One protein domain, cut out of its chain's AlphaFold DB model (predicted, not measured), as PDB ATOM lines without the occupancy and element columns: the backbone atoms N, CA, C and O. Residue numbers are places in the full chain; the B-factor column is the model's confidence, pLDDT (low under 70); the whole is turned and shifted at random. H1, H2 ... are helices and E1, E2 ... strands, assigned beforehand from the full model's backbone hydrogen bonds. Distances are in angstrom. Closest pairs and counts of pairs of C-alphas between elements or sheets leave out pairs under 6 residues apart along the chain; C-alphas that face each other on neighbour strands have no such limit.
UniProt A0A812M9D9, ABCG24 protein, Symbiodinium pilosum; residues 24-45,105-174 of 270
ATOM      1  N   VAL A  24       3.920 -46.703 -25.027       97.81
ATOM      2  CA  VAL A  24       3.637 -45.634 -24.062       97.81
ATOM      3  C   VAL A  24       3.403 -46.191 -22.657       97.81
ATOM      4  O   VAL A  24       3.971 -45.686 -21.693       97.81
ATOM      5  N   LEU A  25       2.587 -47.239 -22.532       97.62
ATOM      6  CA  LEU A  25       2.183 -47.808 -21.244       97.62
ATOM      7  C   LEU A  25       3.360 -48.431 -20.471       97.62
ATOM      8  O   LEU A  25       3.607 -47.988 -19.349       97.62
ATOM      9  N   PRO A  26       4.129 -49.392 -21.032       96.94
ATOM     10  CA  PRO A  26       5.250 -49.991 -20.308       96.94
ATOM     11  C   PRO A  26       6.348 -48.969 -19.991       96.94
ATOM     12  O   PRO A  26       7.041 -49.116 -18.985       96.94
ATOM     13  N   PHE A  27       6.498 -47.927 -20.817       97.25
ATOM     14  CA  PHE A  27       7.421 -46.830 -20.542       97.25
ATOM     15  C   PHE A  27       6.959 -45.958 -19.369       97.25
ATOM     16  O   PHE A  27       7.778 -45.557 -18.554       97.25
ATOM     17  N   LEU A  28       5.664 -45.655 -19.251       97.00
ATOM     18  CA  LEU A  28       5.123 -44.848 -18.150       97.00
ATOM     19  C   LEU A  28       5.066 -45.600 -16.820       97.00
ATOM     20  O   LEU A  28       5.302 -45.000 -15.768       97.00
ATOM     21  N   GLN A  29       4.798 -46.904 -16.869       95.62
ATOM     22  CA  GLN A  29       4.642 -47.744 -15.683       95.62
ATOM     23  C   GLN A  29       5.882 -47.715 -14.780       95.62
ATOM     24  O   GLN A  29       5.741 -47.665 -13.560       95.62
ATOM     25  N   GLN A  30       7.089 -47.662 -15.354       95.12
ATOM     26  CA  GLN A  30       8.328 -47.597 -14.566       95.12
ATOM     27  C   GLN A  30       8.417 -46.318 -13.719       95.12
ATOM     28  O   GLN A  30       9.011 -46.323 -12.650       95.12
ATOM     29  N   PHE A  31       7.767 -45.239 -14.156       94.88
ATOM     30  CA  PHE A  31       7.713 -43.955 -13.458       94.88
ATOM     31  C   PHE A  31       6.489 -43.828 -12.529       94.88
ATOM     32  O   PHE A  31       6.207 -42.741 -12.026       94.88
ATOM     33  N   GLY A  32       5.730 -44.910 -12.317       94.31
ATOM     34  CA  GLY A  32       4.522 -44.913 -11.487       94.31
ATOM     35  C   GLY A  32       3.305 -44.240 -12.133       94.31
ATOM     36  O   GLY A  32       2.289 -44.045 -11.470       94.31
ATOM     37  N   PHE A  33       3.382 -43.879 -13.416       95.31
ATOM     38  CA  PHE A  33       2.241 -43.361 -14.161       95.31
ATOM     39  C   PHE A  33       1.382 -44.527 -14.659       95.31
ATOM     40  O   PHE A  33       1.838 -45.356 -15.444       95.31
ATOM     41  N   LEU A  34       0.122 -44.565 -14.226       95.62
ATOM     42  CA  LEU A  34      -0.833 -45.608 -14.593       95.62
ATOM     43  C   LEU A  34      -1.801 -45.104 -15.672       95.62
ATOM     44  O   LEU A  34      -2.482 -44.093 -15.480       95.62
ATOM     45  N   ALA A  35      -1.879 -45.804 -16.804       97.19
ATOM     46  CA  ALA A  35      -2.711 -45.444 -17.952       97.19
ATOM     47  C   ALA A  35      -3.440 -46.670 -18.519       97.19
ATOM     48  O   ALA A  35      -2.847 -47.740 -18.633       97.19
ATOM     49  N   ASN A  36      -4.706 -46.497 -18.912       97.44
ATOM     50  CA  ASN A  36      -5.497 -47.548 -19.564       97.44
ATOM     51  C   ASN A  36      -5.150 -47.653 -21.054       97.44
ATOM     52  O   ASN A  36      -5.100 -48.736 -21.630       97.44
ATOM     53  N   THR A  37      -4.934 -46.501 -21.694       97.50
ATOM     54  CA  THR A  37      -4.604 -46.384 -23.119       97.50
ATOM     55  C   THR A  37      -3.594 -45.248 -23.314       97.50
ATOM     56  O   THR A  37      -3.378 -44.460 -22.396       97.50
ATOM     57  N   PRO A  38      -2.996 -45.069 -24.506       97.69
ATOM     58  CA  PRO A  38      -2.125 -43.919 -24.773       97.69
ATOM     59  C   PRO A  38      -2.826 -42.556 -24.650       97.69
ATOM     60  O   PRO A  38      -2.152 -41.524 -24.628       97.69
ATOM     61  N   LEU A  39      -4.162 -42.542 -24.590       97.75
ATOM     62  CA  LEU A  39      -4.985 -41.337 -24.506       97.75
ATOM     63  C   LEU A  39      -5.716 -41.180 -23.167       97.75
ATOM     64  O   LEU A  39      -6.174 -40.079 -22.879       97.75
ATOM     65  N   ASP A  40      -5.791 -42.233 -22.349       98.00
ATOM     66  CA  ASP A  40      -6.609 -42.261 -21.135       98.00
ATOM     67  C   ASP A  40      -5.829 -42.739 -19.905       98.00
ATOM     68  O   ASP A  40      -5.165 -43.781 -19.921       98.00
ATOM     69  N   TRP A  41      -5.936 -41.968 -18.825       97.56
ATOM     70  CA  TRP A  41      -5.281 -42.246 -17.549       97.56
ATOM     71  C   TRP A  41      -6.083 -43.244 -16.713       97.56
ATOM     72  O   TRP A  41      -7.309 -43.187 -16.659       97.56
ATOM     73  N   GLN A  42      -5.393 -44.109 -15.973       96.31
ATOM     74  CA  GLN A  42      -6.045 -44.963 -14.987       96.31
ATOM     75  C   GLN A  42      -6.397 -44.142 -13.733       96.31
ATOM     76  O   GLN A  42      -5.683 -43.215 -13.339       96.31
ATOM     77  N   LYS A  43      -7.504 -44.491 -13.068       93.38
ATOM     78  CA  LYS A  43      -7.832 -43.952 -11.742       93.38
ATOM     79  C   LYS A  43      -6.881 -44.550 -10.705       93.38
ATOM     80  O   LYS A  43      -6.682 -45.757 -10.682       93.38
ATOM     81  N   GLY A  44      -6.330 -43.718  -9.828       89.50
ATOM     82  CA  GLY A  44      -5.408 -44.178  -8.794       89.50
ATOM     83  C   GLY A  44      -4.544 -43.059  -8.224       89.50
ATOM     84  O   GLY A  44      -4.794 -41.885  -8.522       89.50
ATOM     85  N   PRO A  45      -3.533 -43.403  -7.416       89.12
ATOM     86  CA  PRO A  45      -2.516 -42.456  -6.984       89.12
ATOM     87  C   PRO A  45      -1.708 -41.998  -8.218       89.12
ATOM     88  O   PRO A  45      -1.439 -42.791  -9.120       89.12
ATOM     89  N   ALA A 105      15.218 -25.314 -29.945       94.06
ATOM     90  CA  ALA A 105      14.647 -26.079 -31.053       94.06
ATOM     91  C   ALA A 105      14.141 -27.459 -30.598       94.06
ATOM     92  O   ALA A 105      13.019 -27.823 -30.935       94.06
ATOM     93  N   HIS A 106      14.915 -28.165 -29.765       94.81
ATOM     94  CA  HIS A 106      14.554 -29.478 -29.225       94.81
ATOM     95  C   HIS A 106      13.335 -29.388 -28.308       94.81
ATOM     96  O   HIS A 106      12.408 -30.178 -28.435       94.81
ATOM     97  N   LEU A 107      13.302 -28.387 -27.423       96.94
ATOM     98  CA  LEU A 107      12.149 -28.160 -26.548       96.94
ATOM     99  C   LEU A 107      10.903 -27.776 -27.350       96.94
ATOM    100  O   LEU A 107       9.795 -28.184 -27.006       96.94
ATOM    101  N   ARG A 108      11.068 -27.028 -28.448       96.81
ATOM    102  CA  ARG A 108       9.942 -26.683 -29.314       96.81
ATOM    103  C   ARG A 108       9.378 -27.915 -30.025       96.81
ATOM    104  O   ARG A 108       8.197 -28.195 -29.882       96.81
ATOM    105  N   GLN A 109      10.220 -28.651 -30.741       95.19
ATOM    106  CA  GLN A 109       9.790 -29.806 -31.533       95.19
ATOM    107  C   GLN A 109       9.329 -30.971 -30.647       95.19
ATOM    108  O   GLN A 109       8.273 -31.548 -30.884       95.19
ATOM    109  N   GLY A 110      10.096 -31.296 -29.603       95.19
ATOM    110  CA  GLY A 110       9.850 -32.463 -28.757       95.19
ATOM    111  C   GLY A 110       8.802 -32.253 -27.664       95.19
ATOM    112  O   GLY A 110       8.167 -33.221 -27.255       95.19
ATOM    113  N   LEU A 111       8.601 -31.017 -27.185       97.38
ATOM    114  CA  LEU A 111       7.627 -30.732 -26.122       97.38
ATOM    115  C   LEU A 111       6.486 -29.850 -26.623       97.38
ATOM    116  O   LEU A 111       5.333 -30.266 -26.599       97.38
ATOM    117  N   HIS A 112       6.782 -28.629 -27.069       98.06
ATOM    118  CA  HIS A 112       5.742 -27.645 -27.380       98.06
ATOM    119  C   HIS A 112       4.816 -28.088 -28.513       98.06
ATOM    120  O   HIS A 112       3.595 -28.056 -28.351       98.06
ATOM    121  N   ASP A 113       5.384 -28.484 -29.649       97.62
ATOM    122  CA  ASP A 113       4.619 -28.831 -30.844       97.62
ATOM    123  C   ASP A 113       3.796 -30.101 -30.596       97.62
ATOM    124  O   ASP A 113       2.616 -30.139 -30.936       97.62
ATOM    125  N   LEU A 114       4.369 -31.070 -29.874       97.62
ATOM    126  CA  LEU A 114       3.691 -32.286 -29.428       97.62
ATOM    127  C   LEU A 114       2.508 -31.983 -28.496       97.62
ATOM    128  O   LEU A 114       1.389 -32.446 -28.727       97.62
ATOM    129  N   VAL A 115       2.722 -31.171 -27.457       98.12
ATOM    130  CA  VAL A 115       1.664 -30.769 -26.514       98.12
ATOM    131  C   VAL A 115       0.554 -30.021 -27.251       98.12
ATOM    132  O   VAL A 115      -0.629 -30.281 -27.028       98.12
ATOM    133  N   LYS A 116       0.919 -29.117 -28.164       98.19
ATOM    134  CA  LYS A 116      -0.036 -28.360 -28.976       98.19
ATOM    135  C   LYS A 116      -0.830 -29.258 -29.923       98.19
ATOM    136  O   LYS A 116      -2.040 -29.075 -30.037       98.19
ATOM    137  N   GLN A 117      -0.181 -30.231 -30.559       97.81
ATOM    138  CA  GLN A 117      -0.822 -31.206 -31.438       97.81
ATOM    139  C   GLN A 117      -1.862 -32.043 -30.685       97.81
ATOM    140  O   GLN A 117      -2.988 -32.176 -31.158       97.81
ATOM    141  N   HIS A 118      -1.514 -32.570 -29.508       97.50
ATOM    142  CA  HIS A 118      -2.417 -33.433 -28.739       97.50
ATOM    143  C   HIS A 118      -3.536 -32.677 -28.016       97.50
ATOM    144  O   HIS A 118      -4.617 -33.232 -27.835       97.50
ATOM    145  N   LEU A 119      -3.308 -31.427 -27.603       97.38
ATOM    146  CA  LEU A 119      -4.337 -30.620 -26.941       97.38
ATOM    147  C   LEU A 119      -5.270 -29.895 -27.916       97.38
ATOM    148  O   LEU A 119      -6.368 -29.501 -27.520       97.38
ATOM    149  N   GLY A 120      -4.852 -29.677 -29.166       97.56
ATOM    150  CA  GLY A 120      -5.657 -28.993 -30.174       97.56
ATOM    151  C   GLY A 120      -6.148 -27.619 -29.700       97.56
ATOM    152  O   GLY A 120      -5.361 -26.771 -29.268       97.56
ATOM    153  N   SER A 121      -7.463 -27.392 -29.757       97.25
ATOM    154  CA  SER A 121      -8.097 -26.139 -29.315       97.25
ATOM    155  C   SER A 121      -7.926 -25.868 -27.815       97.25
ATOM    156  O   SER A 121      -7.802 -24.707 -27.416       97.25
ATOM    157  N   SER A 122      -7.824 -26.915 -26.989       97.19
ATOM    158  CA  SER A 122      -7.642 -26.806 -25.535       97.19
ATOM    159  C   SER A 122      -6.264 -26.270 -25.139       97.19
ATOM    160  O   SER A 122      -6.092 -25.794 -24.016       97.19
ATOM    161  N   TYR A 123      -5.280 -26.278 -26.049       98.19
ATOM    162  CA  TYR A 123      -3.948 -25.726 -25.783       98.19
ATOM    163  C   TYR A 123      -4.027 -24.267 -25.320       98.19
ATOM    164  O   TYR A 123      -3.391 -23.883 -24.339       98.19
ATOM    165  N   LYS A 124      -4.853 -23.454 -25.993       97.06
ATOM    166  CA  LYS A 124      -5.011 -22.036 -25.655       97.06
ATOM    167  C   LYS A 124      -5.595 -21.868 -24.253       97.06
ATOM    168  O   LYS A 124      -5.126 -21.013 -23.515       97.06
ATOM    169  N   THR A 125      -6.550 -22.706 -23.858       96.69
ATOM    170  CA  THR A 125      -7.142 -22.677 -22.513       96.69
ATOM    171  C   THR A 125      -6.087 -22.910 -21.436       96.69
ATOM    172  O   THR A 125      -6.018 -22.160 -20.463       96.69
ATOM    173  N   TYR A 126      -5.211 -23.899 -21.624       97.25
ATOM    174  CA  TYR A 126      -4.214 -24.248 -20.614       97.25
ATOM    175  C   TYR A 126      -2.981 -23.334 -20.611       97.25
ATOM    176  O   TYR A 126      -2.434 -23.096 -19.533       97.25
ATOM    177  N   PHE A 127      -2.569 -22.800 -21.768       97.62
ATOM    178  CA  PHE A 127      -1.309 -22.059 -21.945       97.62
ATOM    179  C   PHE A 127      -1.478 -20.574 -22.325       97.62
ATOM    180  O   PHE A 127      -0.491 -19.914 -22.638       97.62
ATOM    181  N   CYS A 128      -2.690 -20.001 -22.290       96.25
ATOM    182  CA  CYS A 128      -2.919 -18.598 -22.688       96.25
ATOM    183  C   CYS A 128      -2.079 -17.576 -21.910       96.25
ATOM    184  O   CYS A 128      -1.603 -16.614 -22.506       96.25
ATOM    185  N   ARG A 129      -1.893 -17.780 -20.599       97.06
ATOM    186  CA  ARG A 129      -1.135 -16.869 -19.722       97.06
ATOM    187  C   ARG A 129       0.371 -17.147 -19.707       97.06
ATOM    188  O   ARG A 129       1.134 -16.347 -19.185       97.06
ATOM    189  N   VAL A 130       0.799 -18.268 -20.280       97.38
ATOM    190  CA  VAL A 130       2.192 -18.732 -20.266       97.38
ATOM    191  C   VAL A 130       2.590 -19.173 -21.675       97.38
ATOM    192  O   VAL A 130       2.681 -20.369 -21.954       97.38
ATOM    193  N   PRO A 131       2.763 -18.225 -22.614       96.50
ATOM    194  CA  PRO A 131       3.127 -18.557 -23.982       96.50
ATOM    195  C   PRO A 131       4.529 -19.166 -24.037       96.50
ATOM    196  O   PRO A 131       5.423 -18.800 -23.274       96.50
ATOM    197  N   PHE A 132       4.746 -20.066 -24.994       97.56
ATOM    198  CA  PHE A 132       6.071 -20.631 -25.222       97.56
ATOM    199  C   PHE A 132       7.076 -19.557 -25.649       97.56
ATOM    200  O   PHE A 132       6.740 -18.589 -26.340       97.56
ATOM    201  N   ALA A 133       8.342 -19.764 -25.288       95.81
ATOM    202  CA  ALA A 133       9.432 -18.875 -25.648       95.81
ATOM    203  C   ALA A 133       9.534 -18.650 -27.174       95.81
ATOM    204  O   ALA A 133       9.535 -19.584 -27.989       95.81
ATOM    205  N   GLN A 134       9.651 -17.380 -27.566       93.12
ATOM    206  CA  GLN A 134       9.794 -16.968 -28.963       93.12
ATOM    207  C   GLN A 134      11.208 -17.258 -29.496       93.12
ATOM    208  O   GLN A 134      12.145 -17.541 -28.752       93.12
ATOM    209  N   ARG A 135      11.364 -17.241 -30.825       85.81
ATOM    210  CA  ARG A 135      12.691 -17.287 -31.466       85.81
ATOM    211  C   ARG A 135      13.424 -15.954 -31.195       85.81
ATOM    212  O   ARG A 135      12.768 -14.970 -30.884       85.81
ATOM    213  N   PHE A 136      14.753 -15.933 -31.332       77.38
ATOM    214  CA  PHE A 136      15.620 -14.733 -31.260       77.38
ATOM    215  C   PHE A 136      16.075 -14.217 -29.883       77.38
ATOM    216  O   PHE A 136      16.588 -13.110 -29.805       77.38
ATOM    217  N   ARG A 137      15.990 -15.023 -28.817       71.81
ATOM    218  CA  ARG A 137      16.571 -14.702 -27.494       71.81
ATOM    219  C   ARG A 137      16.255 -13.281 -26.968       71.81
ATOM    220  O   ARG A 137      17.178 -12.606 -26.508       71.81
ATOM    221  N   PRO A 138      14.997 -12.801 -26.986       76.31
ATOM    222  CA  PRO A 138      14.679 -11.608 -26.209       76.31
ATOM    223  C   PRO A 138      15.054 -11.853 -24.736       76.31
ATOM    224  O   PRO A 138      15.024 -13.001 -24.261       76.31
ATOM    225  N   ALA A 139      15.411 -10.788 -24.014       85.88
ATOM    226  CA  ALA A 139      15.571 -10.854 -22.564       85.88
ATOM    227  C   ALA A 139      14.339 -11.544 -21.935       85.88
ATOM    228  O   ALA A 139      13.210 -11.364 -22.400       85.88
ATOM    229  N   GLY A 140      14.567 -12.422 -20.953       93.31
ATOM    230  CA  GLY A 140      13.505 -13.216 -20.317       93.31
ATOM    231  C   GLY A 140      13.125 -14.518 -21.038       93.31
ATOM    232  O   GLY A 140      12.145 -15.162 -20.669       93.31
ATOM    233  N   THR A 141      13.879 -14.965 -22.052       94.69
ATOM    234  CA  THR A 141      13.619 -16.268 -22.702       94.69
ATOM    235  C   THR A 141      13.654 -17.431 -21.698       94.69
ATOM    236  O   THR A 141      12.806 -18.318 -21.773       94.69
ATOM    237  N   THR A 142      14.608 -17.420 -20.760       95.56
ATOM    238  CA  THR A 142      14.745 -18.452 -19.718       95.56
ATOM    239  C   THR A 142      13.539 -18.467 -18.785       95.56
ATOM    240  O   THR A 142      12.955 -19.520 -18.576       95.56
ATOM    241  N   GLU A 143      13.112 -17.300 -18.306       96.00
ATOM    242  CA  GLU A 143      11.957 -17.153 -17.415       96.00
ATOM    243  C   GLU A 143      10.647 -17.591 -18.087       96.00
ATOM    244  O   GLU A 143       9.872 -18.363 -17.527       96.00
ATOM    245  N   ARG A 144      10.413 -17.179 -19.341       96.88
ATOM    246  CA  ARG A 144       9.238 -17.630 -20.108       96.88
ATOM    247  C   ARG A 144       9.226 -19.144 -20.292       96.88
ATOM    248  O   ARG A 144       8.166 -19.763 -20.216       96.88
ATOM    249  N   LEU A 145      10.389 -19.734 -20.561       97.38
ATOM    250  CA  LEU A 145      10.523 -21.176 -20.719       97.38
ATOM    251  C   LEU A 145      10.302 -21.909 -19.389       97.38
ATOM    252  O   LEU A 145       9.630 -22.934 -19.386       97.38
ATOM    253  N   ASP A 146      10.802 -21.368 -18.277       97.94
ATOM    254  CA  ASP A 146      10.560 -21.888 -16.931       97.94
ATOM    255  C   ASP A 146       9.064 -21.891 -16.592       97.94
ATOM    256  O   ASP A 146       8.493 -22.943 -16.300       97.94
ATOM    257  N   ASN A 147       8.389 -20.749 -16.760       98.06
ATOM    258  CA  ASN A 147       6.947 -20.619 -16.543       98.06
ATOM    259  C   ASN A 147       6.137 -21.598 -17.408       98.06
ATOM    260  O   ASN A 147       5.185 -22.228 -16.934       98.06
ATOM    261  N   TRP A 148       6.533 -21.777 -18.672       98.50
ATOM    262  CA  TRP A 148       5.906 -22.752 -19.562       98.50
ATOM    263  C   TRP A 148       6.134 -24.203 -19.098       98.50
ATOM    264  O   TRP A 148       5.182 -24.986 -19.061       98.50
ATOM    265  N   CYS A 149       7.362 -24.562 -18.702       98.50
ATOM    266  CA  CYS A 149       7.709 -25.890 -18.183       98.50
ATOM    267  C   CYS A 149       6.953 -26.215 -16.889       98.50
ATOM    268  O   CYS A 149       6.382 -27.302 -16.778       98.50
ATOM    269  N   ARG A 150       6.865 -25.267 -15.948       98.31
ATOM    270  CA  ARG A 150       6.071 -25.418 -14.717       98.31
ATOM    271  C   ARG A 150       4.600 -25.668 -15.031       98.31
ATOM    272  O   ARG A 150       3.986 -26.566 -14.453       98.31
ATOM    273  N   ARG A 151       4.032 -24.932 -15.995       98.25
ATOM    274  CA  ARG A 151       2.646 -25.157 -16.427       98.25
ATOM    275  C   ARG A 151       2.449 -26.531 -17.054       98.25
ATOM    276  O   ARG A 151       1.461 -27.192 -16.744       98.25
ATOM    277  N   LEU A 152       3.373 -26.972 -17.908       98.50
ATOM    278  CA  LEU A 152       3.332 -28.314 -18.485       98.50
ATOM    279  C   LEU A 152       3.362 -29.388 -17.388       98.50
ATOM    280  O   LEU A 152       2.560 -30.318 -17.424       98.50
ATOM    281  N   ALA A 153       4.242 -29.233 -16.400       98.06
ATOM    282  CA  ALA A 153       4.370 -30.148 -15.271       98.06
ATOM    283  C   ALA A 153       3.078 -30.223 -14.434       98.06
ATOM    284  O   ALA A 153       2.615 -31.312 -14.094       98.06
ATOM    285  N   TYR A 154       2.430 -29.077 -14.200       97.31
ATOM    286  CA  TYR A 154       1.103 -29.011 -13.583       97.31
ATOM    287  C   TYR A 154       0.044 -29.754 -14.408       97.31
ATOM    288  O   TYR A 154      -0.717 -30.556 -13.862       97.31
ATOM    289  N   CYS A 155      -0.006 -29.518 -15.724       98.06
ATOM    290  CA  CYS A 155      -0.951 -30.192 -16.612       98.06
ATOM    291  C   CYS A 155      -0.748 -31.712 -16.623       98.06
ATOM    292  O   CYS A 155      -1.733 -32.449 -16.644       98.06
ATOM    293  N   LEU A 156       0.503 -32.177 -16.576       97.31
ATOM    294  CA  LEU A 156       0.845 -33.594 -16.462       97.31
ATOM    295  C   LEU A 156       0.348 -34.170 -15.138       97.31
ATOM    296  O   LEU A 156      -0.471 -35.084 -15.160       97.31
ATOM    297  N   SER A 157       0.758 -33.584 -14.012       95.62
ATOM    298  CA  SER A 157       0.398 -34.036 -12.656       95.62
ATOM    299  C   SER A 157      -1.113 -34.003 -12.389       95.62
ATOM    300  O   SER A 157      -1.633 -34.814 -11.630       95.62
ATOM    301  N   SER A 158      -1.839 -33.108 -13.064       95.94
ATOM    302  CA  SER A 158      -3.300 -32.980 -12.967       95.94
ATOM    303  C   SER A 158      -4.065 -33.809 -14.009       95.94
ATOM    304  O   SER A 158      -5.276 -33.637 -14.142       95.94
ATOM    305  N   ARG A 159      -3.389 -34.675 -14.782       96.88
ATOM    306  CA  ARG A 159      -3.987 -35.501 -15.855       96.88
ATOM    307  C   ARG A 159      -4.717 -34.702 -16.947       96.88
ATOM    308  O   ARG A 159      -5.601 -35.225 -17.617       96.88
ATOM    309  N   LEU A 160      -4.340 -33.439 -17.155       97.31
ATOM    310  CA  LEU A 160      -4.949 -32.558 -18.163       97.31
ATOM    311  C   LEU A 160      -4.413 -32.810 -19.579       97.31
ATOM    312  O   LEU A 160      -4.979 -32.316 -20.553       97.31
ATOM    313  N   VAL A 161      -3.310 -33.550 -19.698       98.00
ATOM    314  CA  VAL A 161      -2.716 -33.972 -20.972       98.00
ATOM    315  C   VAL A 161      -2.750 -35.496 -21.098       98.00
ATOM    316  O   VAL A 161      -2.651 -36.173 -20.078       98.00
ATOM    317  N   PRO A 162      -2.845 -36.053 -22.316       98.06
ATOM    318  CA  PRO A 162      -2.845 -37.500 -22.531       98.06
ATOM    319  C   PRO A 162      -1.552 -38.215 -22.075       98.06
ATOM    320  O   PRO A 162      -0.473 -37.616 -22.139       98.06
ATOM    321  N   PRO A 163      -1.608 -39.517 -21.732       98.31
ATOM    322  CA  PRO A 163      -0.436 -40.335 -21.395       98.31
ATOM    323  C   PRO A 163       0.691 -40.306 -22.430       98.31
ATOM    324  O   PRO A 163       1.861 -40.171 -22.072       98.31
ATOM    325  N   ILE A 164       0.365 -40.351 -23.723       98.44
ATOM    326  CA  ILE A 164       1.368 -40.268 -24.797       98.44
ATOM    327  C   ILE A 164       2.211 -38.987 -24.717       98.44
ATOM    328  O   ILE A 164       3.402 -39.014 -25.029       98.44
ATOM    329  N   VAL A 165       1.633 -37.880 -24.242       98.38
ATOM    330  CA  VAL A 165       2.364 -36.627 -24.029       98.38
ATOM    331  C   VAL A 165       3.340 -36.779 -22.872       98.38
ATOM    332  O   VAL A 165       4.510 -36.450 -23.026       98.38
ATOM    333  N   ALA A 166       2.897 -37.334 -21.743       98.12
ATOM    334  CA  ALA A 166       3.755 -37.569 -20.583       98.12
ATOM    335  C   ALA A 166       4.968 -38.442 -20.922       98.12
ATOM    336  O   ALA A 166       6.100 -38.091 -20.589       98.12
ATOM    337  N   ALA A 167       4.738 -39.543 -21.642       98.12
ATOM    338  CA  ALA A 167       5.789 -40.473 -22.034       98.12
ATOM    339  C   ALA A 167       6.846 -39.784 -22.909       98.12
ATOM    340  O   ALA A 167       8.045 -39.885 -22.655       98.12
ATOM    341  N   ASN A 168       6.396 -39.022 -23.907       98.12
ATOM    342  CA  ASN A 168       7.293 -38.294 -24.794       98.12
ATOM    343  C   ASN A 168       8.023 -37.148 -24.089       98.12
ATOM    344  O   ASN A 168       9.205 -36.948 -24.348       98.12
ATOM    345  N   VAL A 169       7.378 -36.448 -23.151       98.25
ATOM    346  CA  VAL A 169       8.032 -35.418 -22.328       98.25
ATOM    347  C   VAL A 169       9.180 -36.024 -21.520       98.25
ATOM    348  O   VAL A 169      10.303 -35.529 -21.594       98.25
ATOM    349  N   LEU A 170       8.930 -37.127 -20.807       97.94
ATOM    350  CA  LEU A 170       9.955 -37.833 -20.031       97.94
ATOM    351  C   LEU A 170      11.098 -38.331 -20.927       97.94
ATOM    352  O   LEU A 170      12.267 -38.144 -20.594       97.94
ATOM    353  N   ARG A 171      10.783 -38.895 -22.099       97.31
ATOM    354  CA  ARG A 171      11.786 -39.376 -23.063       97.31
ATOM    355  C   ARG A 171      12.629 -38.247 -23.653       97.31
ATOM    356  O   ARG A 171      13.854 -38.342 -23.664       97.31
ATOM    357  N   VAL A 172      12.006 -37.157 -24.105       97.19
ATOM    358  CA  VAL A 172      12.708 -35.982 -24.654       97.19
ATOM    359  C   VAL A 172      13.599 -35.344 -23.595       97.19
ATOM    360  O   VAL A 172      14.713 -34.928 -23.912       97.19
ATOM    361  N   LEU A 173      13.164 -35.313 -22.335       97.69
ATOM    362  CA  LEU A 173      13.962 -34.831 -21.205       97.69
ATOM    363  C   LEU A 173      14.985 -35.859 -20.696       97.69
ATOM    364  O   LEU A 173      15.690 -35.572 -19.736       97.69
ATOM    365  N   GLY A 174      15.110 -37.025 -21.334       96.31
ATOM    366  CA  GLY A 174      16.107 -38.029 -20.968       96.31
ATOM    367  C   GLY A 174      15.914 -38.567 -19.553       96.31
ATOM    368  O   GLY A 174      16.895 -38.705 -18.825       96.31
TER     369      GLY A 174
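What this domain is: This is residues 24 to 45 and 105 to 174 of the 270 residues of the protein "ABCG24 protein" of Symbiodinium pilosum (UniProt A0A812M9D9). Helices H2 and H5 lie side by side in the middle, with long H4 slanting past them and H3 at one end of H2; H1 and E1 make one end of the domain, the loop 128 to 140 the other. The printed part has 92 residues with five named helices and one strand, in order H1, E1, H2, H3, H4, H5, mostly helix. It is compact, radius of gyration of the C-alphas 13.6 A, spanning 41 by 27 by 21 A.

Where its parts are: H1 is residues 24 to 29, beginning at C-alpha (3.637, -45.634, -24.062); E1 35 to 37; H2 105 to 119, 19.9 A; H3 122 to 127; H4 141 to 157, 24.3 A; H5 163 to 172, ending at C-alpha (12.708, -35.982, -24.654).

How they stand to each other: H1 touches H5, about perpendicular at 80 degrees; closest C-alphas, Val 24 and Ile 164, 5.9 A. H2 touches H5, opposite ways at a shallow tilt of 1 degrees; closest C-alphas, Leu 111 and Val 169, 6.0 A. H2 and H4 are near each other. Every O i to N i+4 pair is within hydrogen-bond range in H1, H3, H4 and H5, 9 of 11 in H2.

The domain as a whole: Residues 46 to 104 are not printed; C-alphas 45 and 105 are 33.8 A apart. The link H3 to H4 is long. No printed residue is under 70 in pLDDT.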